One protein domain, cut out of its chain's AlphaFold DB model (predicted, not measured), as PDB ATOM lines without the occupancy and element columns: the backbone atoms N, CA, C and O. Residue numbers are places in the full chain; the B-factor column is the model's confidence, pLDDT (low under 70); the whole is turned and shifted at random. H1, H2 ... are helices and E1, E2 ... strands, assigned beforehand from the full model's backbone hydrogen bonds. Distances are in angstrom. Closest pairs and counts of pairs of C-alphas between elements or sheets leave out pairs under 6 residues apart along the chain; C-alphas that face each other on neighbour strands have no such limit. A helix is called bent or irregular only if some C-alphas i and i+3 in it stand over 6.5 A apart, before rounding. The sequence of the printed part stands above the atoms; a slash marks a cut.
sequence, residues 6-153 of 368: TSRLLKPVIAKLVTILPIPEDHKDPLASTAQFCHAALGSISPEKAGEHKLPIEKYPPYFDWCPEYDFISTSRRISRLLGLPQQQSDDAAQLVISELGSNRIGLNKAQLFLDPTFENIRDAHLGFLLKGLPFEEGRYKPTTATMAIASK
ATOM      1  N   THR A   6      -8.213  23.328 -82.181       59.00
ATOM      2  CA  THR A   6      -7.973  24.775 -82.268       59.00
ATOM      3  C   THR A   6      -7.522  25.215 -83.664       59.00
ATOM      4  O   THR A   6      -8.065  26.166 -84.226       59.00
ATOM      5  N   SER A   7      -6.604  24.470 -84.294       63.88
ATOM      6  CA  SER A   7      -6.126  24.782 -85.647       63.88
ATOM      7  C   SER A   7      -7.207  24.639 -86.722       63.88
ATOM      8  O   SER A   7      -7.067  25.211 -87.795       63.88
ATOM      9  N   ARG A   8      -8.278  23.865 -86.490       80.94
ATOM     10  CA  ARG A   8      -9.360  23.697 -87.477       80.94
ATOM     11  C   ARG A   8     -10.347  24.858 -87.445       80.94
ATOM     12  O   ARG A   8     -10.836  25.232 -88.504       80.94
ATOM     13  N   LEU A   9     -10.614  25.417 -86.265       87.50
ATOM     14  CA  LEU A   9     -11.542  26.539 -86.098       87.50
ATOM     15  C   LEU A   9     -10.967  27.845 -86.654       87.50
ATOM     16  O   LEU A   9     -11.672  28.569 -87.347       87.50
ATOM     17  N   LEU A  10      -9.684  28.115 -86.399       90.75
ATOM     18  CA  LEU A  10      -9.061  29.386 -86.778       90.75
ATOM     19  C   LEU A  10      -8.635  29.458 -88.247       90.75
ATOM     20  O   LEU A  10      -8.570  30.548 -88.796       90.75
ATOM     21  N   LYS A  11      -8.383  28.325 -88.914       91.94
ATOM     22  CA  LYS A  11      -7.950  28.283 -90.325       91.94
ATOM     23  C   LYS A  11      -8.784  29.126 -91.299       91.94
ATOM     24  O   LYS A  11      -8.171  29.913 -92.015       91.94
ATOM     25  N   PRO A  12     -10.123  28.987 -91.367       93.31
ATOM     26  CA  PRO A  12     -10.920  29.794 -92.291       93.31
ATOM     27  C   PRO A  12     -10.855  31.291 -91.960       93.31
ATOM     28  O   PRO A  12     -10.797  32.110 -92.871       93.31
ATOM     29  N   VAL A  13     -10.798  31.642 -90.670       94.62
ATOM     30  CA  VAL A  13     -10.682  33.035 -90.214       94.62
ATOM     31  C   VAL A  13      -9.325  33.622 -90.597       94.62
ATOM     32  O   VAL A  13      -9.263  34.699 -91.173       94.62
ATOM     33  N   ILE A  14      -8.243  32.878 -90.362       94.88
ATOM     34  CA  ILE A  14      -6.878  33.265 -90.733       94.88
ATOM     35  C   ILE A  14      -6.764  33.468 -92.247       94.88
ATOM     36  O   ILE A  14      -6.222  34.477 -92.683       94.88
ATOM     37  N   ALA A  15      -7.296  32.541 -93.049       93.94
ATOM     38  CA  ALA A  15      -7.246  32.643 -94.506       93.94
ATOM     39  C   ALA A  15      -7.947  33.910 -95.021       93.94
ATOM     40  O   ALA A  15      -7.419  34.575 -95.906       93.94
ATOM     41  N   LYS A  16      -9.096  34.270 -94.435       95.25
ATOM     42  CA  LYS A  16      -9.812  35.508 -94.766       95.25
ATOM     43  C   LYS A  16      -9.074  36.756 -94.272       95.25
ATOM     44  O   LYS A  16      -9.002  37.747 -94.986       95.25
ATOM     45  N   LEU A  17      -8.508  36.716 -93.067       95.88
ATOM     46  CA  LEU A  17      -7.771  37.848 -92.505       95.88
ATOM     47  C   LEU A  17      -6.532  38.200 -93.334       95.88
ATOM     48  O   LEU A  17      -6.288  39.376 -93.576       95.88
ATOM     49  N   VAL A  18      -5.808  37.206 -93.855       94.94
ATOM     50  CA  VAL A  18      -4.658  37.446 -94.745       94.94
ATOM     51  C   VAL A  18      -5.033  38.270 -95.981       94.94
ATOM     52  O   VAL A  18      -4.199  39.026 -96.463       94.94
ATOM     53  N   THR A  19      -6.269  38.170 -96.484       93.19
ATOM     54  CA  THR A  19      -6.690  38.918 -97.681       93.19
ATOM     55  C   THR A  19      -7.170  40.339 -97.395       93.19
ATOM     56  O   THR A  19      -7.322  41.109 -98.336       93.19
ATOM     57  N   ILE A  20      -7.474  40.678 -96.137       93.88
ATOM     58  CA  ILE A  20      -8.070  41.979 -95.773       93.88
ATOM     59  C   ILE A  20      -7.184  42.825 -94.858       93.88
ATOM     60  O   ILE A  20      -7.423  44.021 -94.719       93.88
ATOM     61  N   LEU A  21      -6.189  42.219 -94.206       93.69
ATOM     62  CA  LEU A  21      -5.246  42.943 -93.366       93.69
ATOM     63  C   LEU A  21      -4.199  43.670 -94.226       93.69
ATOM     64  O   LEU A  21      -3.795  43.142 -95.263       93.69
ATOM     65  N   PRO A  22      -3.704  44.840 -93.779       90.12
ATOM     66  CA  PRO A  22      -2.661  45.600 -94.469       90.12
ATOM     67  C   PRO A  22      -1.279  44.952 -94.261       90.12
ATOM     68  O   PRO A  22      -0.403  45.500 -93.598       90.12
ATOM     69  N   ILE A  23      -1.103  43.733 -94.772       90.25
ATOM     70  CA  ILE A  23       0.151  42.979 -94.689       90.25
ATOM     71  C   ILE A  23       1.080  43.458 -95.817       90.25
ATOM     72  O   ILE A  23       0.657  43.431 -96.973       90.25
ATOM     73  N   PRO A  24       2.328  43.870 -95.518       89.12
ATOM     74  CA  PRO A  24       3.302  44.237 -96.547       89.12
ATOM     75  C   PRO A  24       3.540  43.104 -97.557       89.12
ATOM     76  O   PRO A  24       3.586  41.933 -97.179       89.12
ATOM     77  N   GLU A  25       3.715  43.442 -98.838       85.38
ATOM     78  CA  GLU A  25       3.891  42.453 -99.918       85.38
ATOM     79  C   GLU A  25       5.140  41.574 -99.737       85.38
ATOM     80  O   GLU A  25       5.161  40.417-100.156       85.38
ATOM     81  N   ASP A  26       6.175  42.100 -99.079       87.69
ATOM     82  CA  ASP A  26       7.437  41.420 -98.791       87.69
ATOM     83  C   ASP A  26       7.421  40.622 -97.471       87.69
ATOM     84  O   ASP A  26       8.440  40.048 -97.061       87.69
ATOM     85  N   HIS A  27       6.268  40.546 -96.797       90.25
ATOM     86  CA  HIS A  27       6.152  39.878 -95.507       90.25
ATOM     87  C   HIS A  27       6.317  38.359 -95.629       90.25
ATOM     88  O   HIS A  27       5.543  37.666 -96.289       90.25
ATOM     89  N   LYS A  28       7.319  37.813 -94.930       83.69
ATOM     90  CA  LYS A  28       7.808  36.436 -95.133       83.69
ATOM     91  C   LYS A  28       6.849  35.322 -94.697       83.69
ATOM     92  O   LYS A  28       7.038  34.187 -95.127       83.69
ATOM     93  N   ASP A  29       5.846  35.609 -93.863       90.62
ATOM     94  CA  ASP A  29       4.823  34.623 -93.470       90.62
ATOM     95  C   ASP A  29       3.507  35.282 -92.988       90.62
ATOM     96  O   ASP A  29       3.284  35.475 -91.778       90.62
ATOM     97  N   PRO A  30       2.607  35.644 -93.925       91.56
ATOM     98  CA  PRO A  30       1.310  36.245 -93.611       91.56
ATOM     99  C   PRO A  30       0.410  35.334 -92.775       91.56
ATOM    100  O   PRO A  30      -0.274  35.803 -91.863       91.56
ATOM    101  N   LEU A  31       0.426  34.023 -93.038       91.75
ATOM    102  CA  LEU A  31      -0.437  33.055 -92.357       91.75
ATOM    103  C   LEU A  31      -0.024  32.857 -90.899       91.75
ATOM    104  O   LEU A  31      -0.886  32.897 -90.018       91.75
ATOM    105  N   ALA A  32       1.270  32.672 -90.622       90.94
ATOM    106  CA  ALA A  32       1.749  32.507 -89.251       90.94
ATOM    107  C   ALA A  32       1.555  33.785 -88.429       90.94
ATOM    108  O   ALA A  32       1.118  33.719 -87.280       90.94
ATOM    109  N   SER A  33       1.806  34.952 -89.024       93.25
ATOM    110  CA  SER A  33       1.599  36.240 -88.348       93.25
ATOM    111  C   SER A  33       0.122  36.479 -88.043       93.25
ATOM    112  O   SER A  33      -0.233  36.815 -86.916       93.25
ATOM    113  N   THR A  34      -0.760  36.176 -88.996       94.12
ATOM    114  CA  THR A  34      -2.212  36.266 -88.793       94.12
ATOM    115  C   THR A  34      -2.705  35.288 -87.728       94.12
ATOM    116  O   THR A  34      -3.550  35.642 -86.904       94.12
ATOM    117  N   ALA A  35      -2.135  34.080 -87.661       92.56
ATOM    118  CA  ALA A  35      -2.405  33.160 -86.561       92.56
ATOM    119  C   ALA A  35      -1.999  33.765 -85.206       92.56
ATOM    120  O   ALA A  35      -2.775  33.688 -84.255       92.56
ATOM    121  N   GLN A  36      -0.829  34.409 -85.116       92.88
ATOM    122  CA  GLN A  36      -0.392  35.112 -83.903       92.88
ATOM    123  C   GLN A  36      -1.357  36.245 -83.514       92.88
ATOM    124  O   GLN A  36      -1.590  36.437 -82.323       92.88
ATOM    125  N   PHE A  37      -1.955  36.959 -84.477       94.69
ATOM    126  CA  PHE A  37      -2.957  37.999 -84.194       94.69
ATOM    127  C   PHE A  37      -4.240  37.407 -83.609       94.69
ATOM    128  O   PHE A  37      -4.684  37.849 -82.554       94.69
ATOM    129  N   CYS A  38      -4.789  36.353 -84.226       94.25
ATOM    130  CA  CYS A  38      -5.960  35.651 -83.690       94.25
ATOM    131  C   CYS A  38      -5.701  35.113 -82.277       94.25
ATOM    132  O   CYS A  38      -6.553  35.201 -81.397       94.25
ATOM    133  N   HIS A  39      -4.513  34.553 -82.050       91.75
ATOM    134  CA  HIS A  39      -4.125  34.019 -80.751       91.75
ATOM    135  C   HIS A  39      -3.935  35.112 -79.694       91.75
ATOM    136  O   HIS A  39      -4.355  34.900 -78.554       91.75
ATOM    137  N   ALA A  40      -3.382  36.269 -80.068       90.75
ATOM    138  CA  ALA A  40      -3.299  37.434 -79.191       90.75
ATOM    139  C   ALA A  40      -4.698  37.938 -78.803       90.75
ATOM    140  O   ALA A  40      -4.951  38.134 -77.618       90.75
ATOM    141  N   ALA A  41      -5.622  38.035 -79.766       91.44
ATOM    142  CA  ALA A  41      -7.003  38.457 -79.520       91.44
ATOM    143  C   ALA A  41      -7.739  37.516 -78.562       91.44
ATOM    144  O   ALA A  41      -8.515  37.964 -77.727       91.44
ATOM    145  N   LEU A  42      -7.462  36.213 -78.631       89.75
ATOM    146  CA  LEU A  42      -8.033  35.201 -77.736       89.75
ATOM    147  C   LEU A  42      -7.334  35.112 -76.367       89.75
ATOM    148  O   LEU A  42      -7.631  34.200 -75.595       89.75
ATOM    149  N   GLY A  43      -6.390  36.009 -76.065       82.06
ATOM    150  CA  GLY A  43      -5.678  36.033 -74.787       82.06
ATOM    151  C   GLY A  43      -4.595  34.968 -74.629       82.06
ATOM    152  O   GLY A  43      -4.190  34.658 -73.510       82.06
ATOM    153  N   SER A  44      -4.130  34.373 -75.729       78.31
ATOM    154  CA  SER A  44      -3.027  33.410 -75.714       78.31
ATOM    155  C   SER A  44      -1.712  34.059 -76.156       78.31
ATOM    156  O   SER A  44      -1.683  34.910 -77.041       78.31
ATOM    157  N   ILE A  45      -0.599  33.642 -75.540       71.25
ATOM    158  CA  ILE A  45       0.731  34.226 -75.801       71.25
ATOM    159  C   ILE A  45       1.185  33.958 -77.245       71.25
ATOM    160  O   ILE A  45       1.756  34.847 -77.885       71.25
ATOM    161  N   SER A  46       0.946  32.735 -77.733       77.44
ATOM    162  CA  SER A  46       1.234  32.299 -79.100       77.44
ATOM    163  C   SER A  46       0.407  31.054 -79.490       77.44
ATOM    164  O   SER A  46      -0.092  30.351 -78.600       77.44
ATOM    165  N   PRO A  47       0.292  30.726 -80.793       81.88
ATOM    166  CA  PRO A  47      -0.320  29.489 -81.278       81.88
ATOM    167  C   PRO A  47       0.331  28.220 -80.713       81.88
ATOM    168  O   PRO A  47      -0.364  27.245 -80.423       81.88
ATOM    169  N   GLU A  48       1.652  28.224 -80.524       84.00
ATOM    170  CA  GLU A  48       2.408  27.081 -80.001       84.00
ATOM    171  C   GLU A  48       2.031  26.815 -78.549       84.00
ATOM    172  O   GLU A  48       1.688  25.685 -78.208       84.00
ATOM    173  N   LYS A  49       2.004  27.864 -77.715       81.12
ATOM    174  CA  LYS A  49       1.582  27.756 -76.314       81.12
ATOM    175  C   LYS A  49       0.117  27.361 -76.199       81.12
ATOM    176  O   LYS A  49      -0.227  26.503 -75.391       81.12
ATOM    177  N   ALA A  50      -0.740  27.914 -77.056       83.88
ATOM    178  CA  ALA A  50      -2.138  27.514 -77.114       83.88
ATOM    179  C   ALA A  50      -2.313  26.032 -77.495       83.88
ATOM    180  O   ALA A  50      -3.197  25.359 -76.966       83.88
ATOM    181  N   GLY A  51      -1.469  25.516 -78.395       83.62
ATOM    182  CA  GLY A  51      -1.449  24.112 -78.802       83.62
ATOM    183  C   GLY A  51      -0.870  23.171 -77.743       83.62
ATOM    184  O   GLY A  51      -1.459  22.120 -77.496       83.62
ATOM    185  N   GLU A  52       0.236  23.560 -77.104       85.88
ATOM    186  CA  GLU A  52       0.898  22.838 -76.006       85.88
ATOM    187  C   GLU A  52      -0.070  22.632 -74.840       85.88
ATOM    188  O   GLU A  52      -0.267  21.514 -74.367       85.88
ATOM    189  N   HIS A  53      -0.740  23.712 -74.442       84.44
ATOM    190  CA  HIS A  53      -1.690  23.702 -73.343       84.44
ATOM    191  C   HIS A  53      -3.091  23.245 -73.743       84.44
ATOM    192  O   HIS A  53      -3.911  23.023 -72.864       84.44
ATOM    193  N   LYS A  54      -3.376  23.082 -75.043       87.88
ATOM    194  CA  LYS A  54      -4.711  22.751 -75.572       87.88
ATOM    195  C   LYS A  54      -5.791  23.706 -75.052       87.88
ATOM    196  O   LYS A  54      -6.817  23.263 -74.540       87.88
ATOM    197  N   LEU A  55      -5.551  25.012 -75.182       88.56
ATOM    198  CA  LEU A  55      -6.497  26.022 -74.707       88.56
ATOM    199  C   LEU A  55      -7.903  25.782 -75.277       88.56
ATOM    200  O   LEU A  55      -8.021  25.455 -76.467       88.56
ATOM    201  N   PRO A  56      -8.956  25.972 -74.460       89.75
ATOM    202  CA  PRO A  56     -10.323  25.639 -74.832       89.75
ATOM    203  C   PRO A  56     -10.911  26.724 -75.746       89.75
ATOM    204  O   PRO A  56     -11.774  27.505 -75.360       89.75
ATOM    205  N   ILE A  57     -10.386  26.816 -76.966       89.88
ATOM    206  CA  ILE A  57     -10.881  27.709 -78.013       89.88
ATOM    207  C   ILE A  57     -12.026  26.999 -78.729       89.88
ATOM    208  O   ILE A  57     -11.841  25.928 -79.316       89.88
ATOM    209  N   GLU A  58     -13.203  27.609 -78.695       88.62
ATOM    210  CA  GLU A  58     -14.448  27.003 -79.147       88.62
ATOM    211  C   GLU A  58     -15.241  27.945 -80.054       88.62
ATOM    212  O   GLU A  58     -14.990  29.148 -80.126       88.62
ATOM    213  N   LYS A  59     -16.216  27.372 -80.764       88.31
ATOM    214  CA  LYS A  59     -17.218  28.129 -81.513       88.31
ATOM    215  C   LYS A  59     -18.502  28.204 -80.694       88.31
ATOM    216  O   LYS A  59     -19.078  27.162 -80.382       88.31
ATOM    217  N   TYR A  60     -18.963  29.409 -80.401       84.62
ATOM    218  CA  TYR A  60     -20.195  29.661 -79.666       84.62
ATOM    219  C   TYR A  60     -21.427  29.607 -80.586       84.62
ATOM    220  O   TYR A  60     -21.336  29.856 -81.801       84.62
ATOM    221  N   PRO A  61     -22.598  29.244 -80.035       79.75
ATOM    222  CA  PRO A  61     -23.852  29.266 -80.776       79.75
ATOM    223  C   PRO A  61     -24.329  30.709 -81.041       79.75
ATOM    224  O   PRO A  61     -23.936  31.624 -80.321       79.75
ATOM    225  N   PRO A  62     -25.198  30.921 -82.050       72.12
ATOM    226  CA  PRO A  62     -25.651  32.250 -82.480       72.12
ATOM    227  C   PRO A  62     -26.297  33.121 -81.401       72.12
ATOM    228  O   PRO A  62     -26.264  34.330 -81.504       72.12
ATOM    229  N   TYR A  63     -26.909  32.524 -80.383       67.69
ATOM    230  CA  TYR A  63     -27.651  33.266 -79.357       67.69
ATOM    231  C   TYR A  63     -26.764  33.695 -78.169       67.69
ATOM    232  O   TYR A  63     -27.266  34.161 -77.147       67.69
ATOM    233  N   PHE A  64     -25.443  33.499 -78.283       64.31
ATOM    234  CA  PHE A  64     -24.435  33.782 -77.255       64.31
ATOM    235  C   PHE A  64     -23.389  34.809 -77.722       64.31
ATOM    236  O   PHE A  64     -22.199  34.681 -77.436       64.31
ATOM    237  N   ASP A  65     -23.842  35.859 -78.410       55.00
ATOM    238  CA  ASP A  65     -22.999  36.970 -78.895       55.00
ATOM    239  C   ASP A  65     -22.325  37.796 -77.771       55.00
ATOM    240  O   ASP A  65     -21.479  38.642 -78.031       55.00
ATOM    241  N   TRP A  66     -22.660  37.519 -76.511       55.34
ATOM    242  CA  TRP A  66     -22.273  38.242 -75.297       55.34
ATOM    243  C   TRP A  66     -21.146  37.548 -74.501       55.34
ATOM    244  O   TRP A  66     -20.763  38.023 -73.439       55.34
ATOM    245  N   CYS A  67     -20.597  36.430 -74.998       58.91
ATOM    246  CA  CYS A  67     -19.595  35.614 -74.288       58.91
ATOM    247  C   CYS A  67     -18.108  35.867 -74.642       58.91
ATOM    248  O   CYS A  67     -17.250  35.700 -73.760       58.91
ATOM    249  N   PRO A  68     -17.724  36.179 -75.899       71.75
ATOM    250  CA  PRO A  68     -16.312  36.358 -76.224       71.75
ATOM    251  C   PRO A  68     -15.797  37.706 -75.714       71.75
ATOM    252  O   PRO A  68     -16.327  38.756 -76.054       71.75
ATOM    253  N   GLU A  69     -14.723  37.663 -74.933       81.50
ATOM    254  CA  GLU A  69     -13.968  38.850 -74.531       81.50
ATOM    255  C   GLU A  69     -12.605  38.736 -75.213       81.50
ATOM    256  O   GLU A  69     -11.981  37.672 -75.126       81.50
ATOM    257  N   TYR A  70     -12.196  39.776 -75.941       87.56
ATOM    258  CA  TYR A  70     -10.979  39.778 -76.751       87.56
ATOM    259  C   TYR A  70      -9.980  40.817 -76.247       87.56
ATOM    260  O   TYR A  70     -10.363  41.903 -75.823       87.56
ATOM    261  N   ASP A  71      -8.689  40.513 -76.364       88.75
ATOM    262  CA  ASP A  71      -7.612  41.429 -75.991       88.75
ATOM    263  C   ASP A  71      -7.201  42.311 -77.180       88.75
ATOM    264  O   ASP A  71      -6.318  41.970 -77.978       88.75
ATOM    265  N   PHE A  72      -7.856  43.466 -77.302       88.75
ATOM    266  CA  PHE A  72      -7.551  44.466 -78.329       88.75
ATOM    267  C   PHE A  72      -6.106  44.976 -78.233       88.75
ATOM    268  O   PHE A  72      -5.387  45.008 -79.234       88.75
ATOM    269  N   ILE A  73      -5.649  45.311 -77.022       88.81
ATOM    270  CA  ILE A  73      -4.349  45.951 -76.784       88.81
ATOM    271  C   ILE A  73      -3.205  45.025 -77.204       88.81
ATOM    272  O   ILE A  73      -2.283  45.438 -77.915       88.81
ATOM    273  N   SER A  74      -3.240  43.762 -76.780       89.31
ATOM    274  CA  SER A  74      -2.205  42.797 -77.144       89.31
ATOM    275  C   SER A  74      -2.226  42.465 -78.627       89.31
ATOM    276  O   SER A  74      -1.157  42.259 -79.208       89.31
ATOM    277  N   THR A  75      -3.409  42.443 -79.242       92.69
ATOM    278  CA  THR A  75      -3.563  42.229 -80.686       92.69
ATOM    279  C   THR A  75      -2.921  43.364 -81.473       92.69
ATOM    280  O   THR A  75      -2.031  43.098 -82.280       92.69
ATOM    281  N   SER A  76      -3.269  44.617 -81.168       94.00
ATOM    282  CA  SER A  76      -2.692  45.808 -81.804       94.00
ATOM    283  C   SER A  76      -1.167  45.853 -81.656       94.00
ATOM    284  O   SER A  76      -0.436  45.938 -82.643       94.00
ATOM    285  N   ARG A  77      -0.645  45.630 -80.440       92.69
ATOM    286  CA  ARG A  77       0.811  45.558 -80.206       92.69
ATOM    287  C   ARG A  77       1.484  44.428 -80.982       92.69
ATOM    288  O   ARG A  77       2.624  44.578 -81.425       92.69
ATOM    289  N   ARG A  78       0.826  43.269 -81.125       92.88
ATOM    290  CA  ARG A  78       1.356  42.147 -81.916       92.88
ATOM    291  C   ARG A  78       1.436  42.520 -83.392       92.88
ATOM    292  O   ARG A  78       2.453  42.218 -84.010       92.88
ATOM    293  N   ILE A  79       0.395  43.162 -83.914       95.19
ATOM    294  CA  ILE A  79       0.306  43.616 -85.301       95.19
ATOM    295  C   ILE A  79       1.395  44.646 -85.587       95.19
ATOM    296  O   ILE A  79       2.205  44.412 -86.480       95.19
ATOM    297  N   SER A  80       1.497  45.702 -84.775       95.25
ATOM    298  CA  SER A  80       2.528  46.735 -84.937       95.25
ATOM    299  C   SER A  80       3.931  46.126 -84.972       95.25
ATOM    300  O   SER A  80       4.718  46.401 -85.873       95.25
ATOM    301  N   ARG A  81       4.226  45.200 -84.048       94.25
ATOM    302  CA  ARG A  81       5.538  44.548 -83.974       94.25
ATOM    303  C   ARG A  81       5.834  43.616 -85.151       94.25
ATOM    304  O   ARG A  81       6.982  43.552 -85.574       94.25
ATOM    305  N   LEU A  82       4.859  42.827 -85.607       93.12
ATOM    306  CA  LEU A  82       5.091  41.815 -86.646       93.12
ATOM    307  C   LEU A  82       4.983  42.374 -88.067       93.12
ATOM    308  O   LEU A  82       5.623  41.819 -88.952       93.12
ATOM    309  N   LEU A  83       4.197  43.430 -88.280       93.56
ATOM    310  CA  LEU A  83       4.002  44.050 -89.595       93.56
ATOM    311  C   LEU A  83       4.727  45.396 -89.747       93.56
ATOM    312  O   LEU A  83       4.756  45.941 -90.843       93.56
ATOM    313  N   GLY A  84       5.294  45.954 -88.670       92.25
ATOM    314  CA  GLY A  84       5.976  47.254 -88.705       92.25
ATOM    315  C   GLY A  84       5.037  48.441 -88.946       92.25
ATOM    316  O   GLY A  84       5.479  49.486 -89.417       92.25
ATOM    317  N   LEU A  85       3.742  48.282 -88.659       92.56
ATOM    318  CA  LEU A  85       2.728  49.292 -88.956       92.56
ATOM    319  C   LEU A  85       2.690  50.405 -87.893       92.56
ATOM    320  O   LEU A  85       2.897  50.132 -86.701       92.56
ATOM    321  N   PRO A  86       2.334  51.645 -88.288       94.69
ATOM    322  CA  PRO A  86       1.976  52.709 -87.355       94.69
ATOM    323  C   PRO A  86       0.846  52.288 -86.407       94.69
ATOM    324  O   PRO A  86       0.024  51.428 -86.736       94.69
ATOM    325  N   GLN A  87       0.770  52.939 -85.242       93.50
ATOM    326  CA  GLN A  87      -0.193  52.589 -84.192       93.50
ATOM    327  C   GLN A  87      -1.644  52.603 -84.696       93.50
ATOM    328  O   GLN A  87      -2.335  51.604 -84.542       93.50
ATOM    329  N   GLN A  88      -2.063  53.665 -85.394       94.62
ATOM    330  CA  GLN A  88      -3.428  53.774 -85.927       94.62
ATOM    331  C   GLN A  88      -3.791  52.608 -86.862       94.62
ATOM    332  O   GLN A  88      -4.839  51.994 -86.709       94.62
ATOM    333  N   GLN A  89      -2.897  52.245 -87.787       95.62
ATOM    334  CA  GLN A  89      -3.129  51.120 -88.705       95.62
ATOM    335  C   GLN A  89      -3.141  49.773 -87.971       95.62
ATOM    336  O   GLN A  89      -3.857  48.853 -88.363       95.62
ATOM    337  N   SER A  90      -2.355  49.651 -86.899       96.19
ATOM    338  CA  SER A  90      -2.334  48.457 -86.050       96.19
ATOM    339  C   SER A  90      -3.625  48.301 -85.248       96.19
ATOM    340  O   SER A  90      -4.106  47.180 -85.086       96.19
ATOM    341  N   ASP A  91      -4.198  49.414 -84.789       94.19
ATOM    342  CA  ASP A  91      -5.484  49.472 -84.094       94.19
ATOM    343  C   ASP A  91      -6.644  49.108 -85.032       94.19
ATOM    344  O   ASP A  91      -7.446  48.228 -84.703       94.19
ATOM    345  N   ASP A  92      -6.674  49.678 -86.240       94.62
ATOM    346  CA  ASP A  92      -7.673  49.345 -87.265       94.62
ATOM    347  C   ASP A  92      -7.601  47.850 -87.644       94.62
ATOM    348  O   ASP A  92      -8.612  47.144 -87.705       94.62
ATOM    349  N   ALA A  93      -6.386  47.322 -87.823       96.38
ATOM    350  CA  ALA A  93      -6.151  45.909 -88.099       96.38
ATOM    351  C   ALA A  93      -6.554  44.995 -86.923       96.38
ATOM    352  O   ALA A  93      -7.118  43.921 -87.144       96.38
ATOM    353  N   ALA A  94      -6.315  45.406 -85.674       95.50
ATOM    354  CA  ALA A  94      -6.747  44.655 -84.495       95.50
ATOM    355  C   ALA A  94      -8.276  44.562 -84.413       95.50
ATOM    356  O   ALA A  94      -8.816  43.489 -84.123       95.50
ATOM    357  N   GLN A  95      -8.975  45.653 -84.739       94.81
ATOM    358  CA  GLN A  95     -10.433  45.675 -84.799       94.81
ATOM    359  C   GLN A  95     -10.971  44.712 -85.866       94.81
ATOM    360  O   GLN A  95     -11.944  44.003 -85.606       94.81
ATOM    361  N   LEU A  96     -10.318  44.618 -87.031       96.12
ATOM    362  CA  LEU A  96     -10.668  43.647 -88.076       96.12
ATOM    363  C   LEU A  96     -10.498  42.200 -87.596       96.12
ATOM    364  O   LEU A  96     -11.402  41.384 -87.783       96.12
ATOM    365  N   VAL A  97      -9.382  41.880 -86.932       95.94
ATOM    366  CA  VAL A  97      -9.144  40.542 -86.355       95.94
ATOM    367  C   VAL A  97     -10.249  40.167 -85.366       95.94
ATOM    368  O   VAL A  97     -10.830  39.084 -85.466       95.94
ATOM    369  N   ILE A  98     -10.567  41.067 -84.435       93.69
ATOM    370  CA  ILE A  98     -11.610  40.853 -83.424       93.69
ATOM    371  C   ILE A  98     -12.989  40.728 -84.073       93.69
ATOM    372  O   ILE A  98     -13.748  39.824 -83.723       93.69
ATOM    373  N   SER A  99     -13.298  41.575 -85.055       92.69
ATOM    374  CA  SER A  99     -14.558  41.526 -85.798       92.69
ATOM    375  C   SER A  99     -14.734  40.195 -86.534       92.69
ATOM    376  O   SER A  99     -15.819  39.611 -86.517       92.69
ATOM    377  N   GLU A 100     -13.673  39.660 -87.140       94.69
ATOM    378  CA  GLU A 100     -13.730  38.371 -87.834       94.69
ATOM    379  C   GLU A 100     -13.879  37.188 -86.871       94.69
ATOM    380  O   GLU A 100     -14.665  36.271 -87.138       94.69
ATOM    381  N   LEU A 101     -13.190  37.206 -85.727       93.06
ATOM    382  CA  LEU A 101     -13.396  36.212 -84.670       93.06
ATOM    383  C   LEU A 101     -14.828  36.274 -84.121       93.06
ATOM    384  O   LEU A 101     -15.490  35.236 -84.034       93.06
ATOM    385  N   GLY A 102     -15.328  37.482 -83.843       90.06
ATOM    386  CA  GLY A 102     -16.691  37.748 -83.383       90.06
ATOM    387  C   GLY A 102     -17.750  37.264 -84.368       90.06
ATOM    388  O   GLY A 102     -18.617  36.477 -83.997       90.06
ATOM    389  N   SER A 103     -17.617  37.613 -85.649       89.88
ATOM    390  CA  SER A 103     -18.531  37.177 -86.720       89.88
ATOM    391  C   SER A 103     -18.561  35.654 -86.882       89.88
ATOM    392  O   SER A 103     -19.590  35.063 -87.213       89.88
ATOM    393  N   ASN A 104     -17.434  34.986 -86.616       90.50
ATOM    394  CA  ASN A 104     -17.346  33.527 -86.617       90.50
ATOM    395  C   ASN A 104     -17.708  32.888 -85.268       90.50
ATOM    396  O   ASN A 104     -17.769  31.653 -85.184       90.50
ATOM    397  N   ARG A 105     -17.982  33.706 -84.242       89.31
ATOM    398  CA  ARG A 105     -18.277  33.324 -82.857       89.31
ATOM    399  C   ARG A 105     -17.194  32.441 -82.251       89.31
ATOM    400  O   ARG A 105     -17.503  31.454 -81.589       89.31
ATOM    401  N   ILE A 106     -15.928  32.733 -82.533       90.56
ATOM    402  CA  ILE A 106     -14.797  31.969 -81.999       90.56
ATOM    403  C   ILE A 106     -14.232  32.708 -80.798       90.56
ATOM    404  O   ILE A 106     -13.807  33.847 -80.923       90.56
ATOM    405  N   GLY A 107     -14.167  32.038 -79.653       89.88
ATOM    406  CA  GLY A 107     -13.629  32.625 -78.431       89.88
ATOM    407  C   GLY A 107     -12.958  31.588 -77.539       89.88
ATOM    408  O   GLY A 107     -13.009  30.385 -77.799       89.88
ATOM    409  N   LEU A 108     -12.326  32.071 -76.473       89.88
ATOM    410  CA  LEU A 108     -11.797  31.231 -75.408       89.88
ATOM    411  C   LEU A 108     -12.909  30.908 -74.401       89.88
ATOM    412  O   LEU A 108     -13.495  31.821 -73.814       89.88
ATOM    413  N   ASN A 109     -13.146  29.622 -74.143       90.69
ATOM    414  CA  ASN A 109     -14.024  29.151 -73.077       90.69
ATOM    415  C   ASN A 109     -13.355  29.369 -71.712       90.69
ATOM    416  O   ASN A 109     -12.719  28.485 -71.131       90.69
ATOM    417  N   LYS A 110     -13.486  30.604 -71.222       90.44
ATOM    418  CA  LYS A 110     -12.943  31.080 -69.946       90.44
ATOM    419  C   LYS A 110     -13.507  30.303 -68.753       90.44
ATOM    420  O   LYS A 110     -12.738  29.971 -67.856       90.44
ATOM    421  N   ALA A 111     -14.783  29.911 -68.786       92.19
ATOM    422  CA  ALA A 111     -15.377  29.045 -67.766       92.19
ATOM    423  C   ALA A 111     -14.658  27.686 -67.681       92.19
ATOM    424  O   ALA A 111     -14.303  27.239 -66.591       92.19
ATOM    425  N   GLN A 112     -14.361  27.047 -68.819       92.81
ATOM    426  CA  GLN A 112     -13.562  25.820 -68.831       92.81
ATOM    427  C   GLN A 112     -12.129  26.069 -68.343       92.81
ATOM    428  O   GLN A 112     -11.659  25.330 -67.483       92.81
ATOM    429  N   LEU A 113     -11.451  27.120 -68.821       92.06
ATOM    430  CA  LEU A 113     -10.110  27.493 -68.340       92.06
ATOM    431  C   LEU A 113     -10.083  27.679 -66.806       92.06
ATOM    432  O   LEU A 113      -9.131  27.284 -66.127       92.06
ATOM    433  N   PHE A 114     -11.146  28.264 -66.255       93.50
ATOM    434  CA  PHE A 114     -11.305  28.536 -64.832       93.50
ATOM    435  C   PHE A 114     -11.596  27.282 -63.992       93.50
ATOM    436  O   PHE A 114     -11.120  27.180 -62.862       93.50
ATOM    437  N   LEU A 115     -12.358  26.322 -64.525       93.69
ATOM    438  CA  LEU A 115     -12.890  25.184 -63.764       93.69
ATOM    439  C   LEU A 115     -12.154  23.865 -63.991       93.69
ATOM    440  O   LEU A 115     -12.204  22.990 -63.125       93.69
ATOM    441  N   ASP A 116     -11.526  23.683 -65.149       91.19
ATOM    442  CA  ASP A 116     -10.839  22.444 -65.498       91.19
ATOM    443  C   ASP A 116      -9.470  22.399 -64.787       91.19
ATOM    444  O   ASP A 116      -8.642  23.305 -64.971       91.19
ATOM    445  N   PRO A 117      -9.210  21.383 -63.937       88.00
ATOM    446  CA  PRO A 117      -7.939  21.244 -63.226       88.00
ATOM    447  C   PRO A 117      -6.730  21.101 -64.154       88.00
ATOM    448  O   PRO A 117      -5.617  21.438 -63.762       88.00
ATOM    449  N   THR A 118      -6.921  20.653 -65.399       87.94
ATOM    450  CA  THR A 118      -5.812  20.497 -66.355       87.94
ATOM    451  C   THR A 118      -5.139  21.820 -66.727       87.94
ATOM    452  O   THR A 118      -3.995  21.811 -67.182       87.94
ATOM    453  N   PHE A 119      -5.795  22.958 -66.472       90.31
ATOM    454  CA  PHE A 119      -5.235  24.292 -66.694       90.31
ATOM    455  C   PHE A 119      -4.721  24.981 -65.425       90.31
ATOM    456  O   PHE A 119      -4.326  26.142 -65.502       90.31
ATOM    457  N   GLU A 120      -4.706  24.321 -64.262       89.50
ATOM    458  CA  GLU A 120      -4.345  24.951 -62.980       89.50
ATOM    459  C   GLU A 120      -3.008  25.712 -63.038       89.50
ATOM    460  O   GLU A 120      -2.940  26.860 -62.610       89.50
ATOM    461  N   ASN A 121      -1.993  25.141 -63.694       89.06
ATOM    462  CA  ASN A 121      -0.657  25.740 -63.805       89.06
ATOM    463  C   ASN A 121      -0.566  26.962 -64.739       89.06
ATOM    464  O   ASN A 121       0.445  27.662 -64.725       89.06
ATOM    465  N   ILE A 122      -1.568  27.205 -65.586       89.19
ATOM    466  CA  ILE A 122      -1.538  28.290 -66.587       89.19
ATOM    467  C   ILE A 122      -2.685  29.289 -66.438       89.19
ATOM    468  O   ILE A 122      -2.641  30.362 -67.046       89.19
ATOM    469  N   ARG A 123      -3.712  28.935 -65.658       91.12
ATOM    470  CA  ARG A 123      -4.971  29.671 -65.521       91.12
ATOM    471  C   ARG A 123      -4.731  31.127 -65.154       91.12
ATOM    472  O   ARG A 123      -5.144  32.010 -65.898       91.12
ATOM    473  N   ASP A 124      -4.020  31.372 -64.060       88.94
ATOM    474  CA  ASP A 124      -3.815  32.728 -63.542       88.94
ATOM    475  C   ASP A 124      -2.973  33.581 -64.495       88.94
ATOM    476  O   ASP A 124      -3.240  34.768 -64.666       88.94
ATOM    477  N   ALA A 125      -2.008  32.973 -65.191       85.81
ATOM    478  CA  ALA A 125      -1.216  33.665 -66.201       85.81
ATOM    479  C   ALA A 125      -2.071  34.093 -67.406       85.81
ATOM    480  O   ALA A 125      -1.920  35.208 -67.902       85.81
ATOM    481  N   HIS A 126      -2.980  33.229 -67.872       86.81
ATOM    482  CA  HIS A 126      -3.863  33.531 -69.005       86.81
ATOM    483  C   HIS A 126      -4.964  34.527 -68.634       86.81
ATOM    484  O   HIS A 126      -5.183  35.491 -69.365       86.81
ATOM    485  N   LEU A 127      -5.611  34.356 -67.477       88.38
ATOM    486  CA  LEU A 127      -6.588  35.326 -66.979       88.38
ATOM    487  C   LEU A 127      -5.923  36.681 -66.701       88.38
ATOM    488  O   LEU A 127      -6.455  37.714 -67.087       88.38
ATOM    489  N   GLY A 128      -4.717  36.684 -66.128       85.31
ATOM    490  CA  GLY A 128      -3.916  37.892 -65.924       85.31
ATOM    491  C   GLY A 128      -3.508  38.590 -67.222       85.31
ATOM    492  O   GLY A 128      -3.362  39.810 -67.239       85.31
ATOM    493  N   PHE A 129      -3.330  37.841 -68.314       82.38
ATOM    494  CA  PHE A 129      -3.087  38.415 -69.635       82.38
ATOM    495  C   PHE A 129      -4.349  39.085 -70.185       82.38
ATOM    496  O   PHE A 129      -4.302  40.270 -70.496       82.38
ATOM    497  N   LEU A 130      -5.480  38.372 -70.198       84.62
ATOM    498  CA  LEU A 130      -6.775  38.912 -70.628       84.62
ATOM    499  C   LEU A 130      -7.184  40.157 -69.829       84.62
ATOM    500  O   LEU A 130      -7.674  41.123 -70.404       84.62
ATOM    501  N   LEU A 131      -6.907  40.175 -68.520       85.50
ATOM    502  CA  LEU A 131      -7.225  41.307 -67.646       85.50
ATOM    503  C   LEU A 131      -6.542  42.597 -68.108       85.50
ATOM    504  O   LEU A 131      -7.126  43.668 -68.006       85.50
ATOM    505  N   LYS A 132      -5.319  42.511 -68.644       81.81
ATOM    506  CA  LYS A 132      -4.583  43.684 -69.144       81.81
ATOM    507  C   LYS A 132      -5.194  44.273 -70.415       81.81
ATOM    508  O   LYS A 132      -4.884  45.417 -70.729       81.81
ATOM    509  N   GLY A 133      -6.001  43.495 -71.133       76.06
ATOM    510  CA  GLY A 133      -6.726  43.935 -72.322       76.06
ATOM    511  C   GLY A 133      -8.035  44.663 -72.012       76.06
ATOM    512  O   GLY A 133      -8.608  45.267 -72.916       76.06
ATOM    513  N   LEU A 134      -8.510  44.623 -70.762       79.81
ATOM    514  CA  LEU A 134      -9.767  45.252 -70.365       79.81
ATOM    515  C   LEU A 134      -9.636  46.771 -70.179       79.81
ATOM    516  O   LEU A 134      -8.604  47.236 -69.684       79.81
ATOM    517  N   PRO A 135     -10.701  47.547 -70.470       78.44
ATOM    518  CA  PRO A 135     -10.770  48.951 -70.085       78.44
ATOM    519  C   PRO A 135     -10.548  49.112 -68.578       78.44
ATOM    520  O   PRO A 135     -11.138  48.385 -67.771       78.44
ATOM    521  N   PHE A 136      -9.692  50.064 -68.210       74.31
ATOM    522  CA  PHE A 136      -9.376  50.393 -66.825       74.31
ATOM    523  C   PHE A 136      -9.786  51.837 -66.543       74.31
ATOM    524  O   PHE A 136      -9.185  52.775 -67.069       74.31
ATOM    525  N   GLU A 137     -10.815  52.014 -65.722       72.69
ATOM    526  CA  GLU A 137     -11.391  53.313 -65.377       72.69
ATOM    527  C   GLU A 137     -11.628  53.379 -63.867       72.69
ATOM    528  O   GLU A 137     -11.931  52.369 -63.234       72.69
ATOM    529  N   GLU A 138     -11.448  54.562 -63.273       72.31
ATOM    530  CA  GLU A 138     -11.679  54.792 -61.833       72.31
ATOM    531  C   GLU A 138     -10.944  53.791 -60.911       72.31
ATOM    532  O   GLU A 138     -11.410  53.423 -59.833       72.31
ATOM    533  N   GLY A 139      -9.765  53.325 -61.340       70.50
ATOM    534  CA  GLY A 139      -8.943  52.384 -60.579       70.50
ATOM    535  C   GLY A 139      -9.409  50.923 -60.638       70.50
ATOM    536  O   GLY A 139      -8.943  50.119 -59.828       70.50
ATOM    537  N   ARG A 140     -10.318  50.558 -61.556       72.81
ATOM    538  CA  ARG A 140     -10.865  49.197 -61.686       72.81
ATOM    539  C   ARG A 140     -10.979  48.759 -63.151       72.81
ATOM    540  O   ARG A 140     -11.196  49.570 -64.046       72.81
ATOM    541  N   TYR A 141     -10.842  47.456 -63.392       79.50
ATOM    542  CA  TYR A 141     -11.135  46.858 -64.699       79.50
ATOM    543  C   TYR A 141     -12.649  46.763 -64.920       79.50
ATOM    544  O   TYR A 141     -13.387  46.528 -63.962       79.50
ATOM    545  N   LYS A 142     -13.099  46.888 -66.175       82.25
ATOM    546  CA  LYS A 142     -14.498  46.692 -66.592       82.25
ATOM    547  C   LYS A 142     -14.686  45.350 -67.315       82.25
ATOM    548  O   LYS A 142     -14.637  45.310 -68.544       82.25
ATOM    549  N   PRO A 143     -14.843  44.240 -66.575       86.62
ATOM    550  CA  PRO A 143     -15.099  42.931 -67.167       86.62
ATOM    551  C   PRO A 143     -16.507  42.875 -67.767       86.62
ATOM    552  O   PRO A 143     -17.427  43.500 -67.245       86.62
ATOM    553  N   THR A 144     -16.698  42.068 -68.809       85.12
ATOM    554  CA  THR A 144     -18.038  41.727 -69.336       85.12
ATOM    555  C   THR A 144     -18.417  40.272 -69.052       85.12
ATOM    556  O   THR A 144     -19.533  39.829 -69.320       85.12
ATOM    557  N   THR A 145     -17.495  39.515 -68.454       90.31
ATOM    558  CA  THR A 145     -17.640  38.085 -68.167       90.31
ATOM    559  C   THR A 145     -17.397  37.772 -66.690       90.31
ATOM    560  O   THR A 145     -16.603  38.439 -66.019       90.31
ATOM    561  N   ALA A 146     -18.084  36.757 -66.153       93.00
ATOM    562  CA  ALA A 146     -18.011  36.394 -64.734       93.00
ATOM    563  C   ALA A 146     -16.591  35.987 -64.331       93.00
ATOM    564  O   ALA A 146     -16.092  36.410 -63.290       93.00
ATOM    565  N   THR A 147     -15.912  35.210 -65.175       93.69
ATOM    566  CA  THR A 147     -14.533  34.767 -64.954       93.69
ATOM    567  C   THR A 147     -13.591  35.958 -64.808       93.69
ATOM    568  O   THR A 147     -12.723  35.955 -63.936       93.69
ATOM    569  N   MET A 148     -13.786  37.005 -65.611       91.50
ATOM    570  CA  MET A 148     -12.957  38.208 -65.575       91.50
ATOM    571  C   MET A 148     -13.331  39.125 -64.411       91.50
ATOM    572  O   MET A 148     -12.445  39.738 -63.816       91.50
ATOM    573  N   ALA A 149     -14.600  39.154 -63.998       92.00
ATOM    574  CA  ALA A 149     -15.030  39.811 -62.764       92.00
ATOM    575  C   ALA A 149     -14.455  39.140 -61.509       92.00
ATOM    576  O   ALA A 149     -14.029  39.828 -60.580       92.00
ATOM    577  N   ILE A 150     -14.353  37.810 -61.503       93.88
ATOM    578  CA  ILE A 150     -13.659  37.060 -60.449       93.88
ATOM    579  C   ILE A 150     -12.156  37.367 -60.487       93.88
ATOM    580  O   ILE A 150     -11.562  37.689 -59.458       93.88
ATOM    581  N   ALA A 151     -11.532  37.305 -61.667       92.25
ATOM    582  CA  ALA A 151     -10.093  37.525 -61.824       92.25
ATOM    583  C   ALA A 151      -9.668  38.960 -61.446       92.25
ATOM    584  O   ALA A 151      -8.623  39.152 -60.825       92.25
ATOM    585  N   SER A 152     -10.499  39.959 -61.757       90.38
ATOM    586  CA  SER A 152     -10.313  41.366 -61.366       90.38
ATOM    587  C   SER A 152     -10.760  41.675 -59.933       90.38
ATOM    588  O   SER A 152     -10.613  42.812 -59.486       90.38
ATOM    589  N   LYS A 153     -11.264  40.675 -59.193       90.06
ATOM    590  CA  LYS A 153     -11.762  40.793 -57.812       90.06
ATOM    591  C   LYS A 153     -12.958  41.744 -57.649       90.06
ATOM    592  O   LYS A 153     -13.183  42.259 -56.558       90.06
TER     593      LYS A 153
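This is residues 6 to 153 of the 368 residues of an uncharacterized protein of Halomonas sp. KO116 (UniProt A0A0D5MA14). The model is a two-part helical body: in the larger lobe H2 is in the middle, with H1 and H5 packed crosswise on it, H4 packed side by side with it, running opposite ways, and short H3 at one end of it, and in the smaller lobe H6, H7 and H8 sit together more loosely. A tiny sheet of two antiparallel strands, E1 and E2, stands at the join, where the chain passes from H5 through E2 into H6, and residues 133 to 145 form a long loop that folds back on itself before H8. The printed part has 148 residues with eight named helices and two named strands, in the order H1 H2 H3 E1 H4 H5 E2 H6 H7 H8, and its class is mostly helix. The whole is compact, with a radius of gyration of the C-alphas of 14.9 A and spans of 44 by 37 by 32 A.

H1, residues 6 to 20, touches H2, residues 30 to 41, at a steep tilt of 66 degrees, opposite ways, the closest C-alphas being those of Ile 14 and Thr 34, 5.9 A apart. H2 is the hub, touching four helices. With its residues 35 to 39 alone it touches H3, residues 47 to 52, where the C-alphas of His 39 and Pro 47 come closest, 5.9 A apart. H2 also touches H4, residues 72 to 83, at a shallow tilt of 20 degrees, opposite ways, with the C-alphas of Ala 40 and Thr 75 closest at 5.0 A. H5, residues 87 to 103, touches H4 at a steep tilt of 62 degrees, with the C-alphas of Ser 76 and Ala 94 closest at 5.0 A. H5 is about perpendicular to H2, at 79 degrees, and touches it with residues 94 to 101 alone, closest at the C-alphas of Cys 38 and Val 97, 6.4 A apart. H1 touches H5 with residues 13 to 17 alone, and the C-alphas of Val 13 and Glu 100 are closest, 6.6 A apart. E1, residues 57 to 59, and E2, residues 106 to 108, are antiparallel neighbours; N 58 and O 107 are 2.9 A apart and N 107 and O 58 are 3.0 A apart, within hydrogen-bond range. The closest C-alphas of H1 and E1 are those of Thr 6 and Ile 57, 5.9 A apart. H6, residues 110 to 115, and H7, residues 117 to 132, touch only at the corner, and only just, with 3 pairs of C-alphas within 8 A, the closest those of Leu 113 and Phe 119 at 6.1 A. H8, residues 146 to 151, touches H7 about perpendicular, at 85 degrees, with the C-alphas of Leu 127 and Ala 151 closest at 6.6 A. H6 and H8 only just touch, with 3 pairs within 8 A, the closest C-alphas being those of Lys 110 and Thr 147 at 6.4 A. H4 and H7 are close but not clearly touching, the C-alphas of Ile 73 and Lys 132 being 8.0 A apart; H5 and H8, for instance, are apart. In H2, H3, H4, H5, H6 and H8 every O i to N i+4 pair is within hydrogen-bond range; in H1 it is 6 of 11 and in H7 7 of 12.

H1 begins at C-alpha 6 (-7.973, 24.775, -82.268) and is 21.9 A long; it is irregular, with C-alphas 9 and 12 lying 7.0 A apart. H2 is 16.5 A long, H4 16.1 A, and H5, the longest helix by residues, 24.1 A, ending at C-alpha 103 (-18.531, 37.177, -86.720). H7 is 23.4 A long and also irregular, with C-alphas 118 and 121 lying 7.8 A apart, and has a kink of 52 degrees near residue 124. H3, H6 and H8 have six residues each, and E1 and E2 three each. H8 ends at C-alpha 151 (-10.093, 37.525, -61.824).

The two C-alphas farthest apart are those of Asp 26 and Lys 153, at 45.3 A, and the printed part has no cut. The links from E1 to H4 and from H7 to H8 are long; in the second, residues 136 to 137 pair with residues 140 to 141, antiparallel, and the C-alphas of residues 133 to 145 lie 10 to 25 A from the mean of all C-alphas. The mean pLDDT of the printed part is 87.5, and residues 6 to 7 and 63 to 67 are under 70.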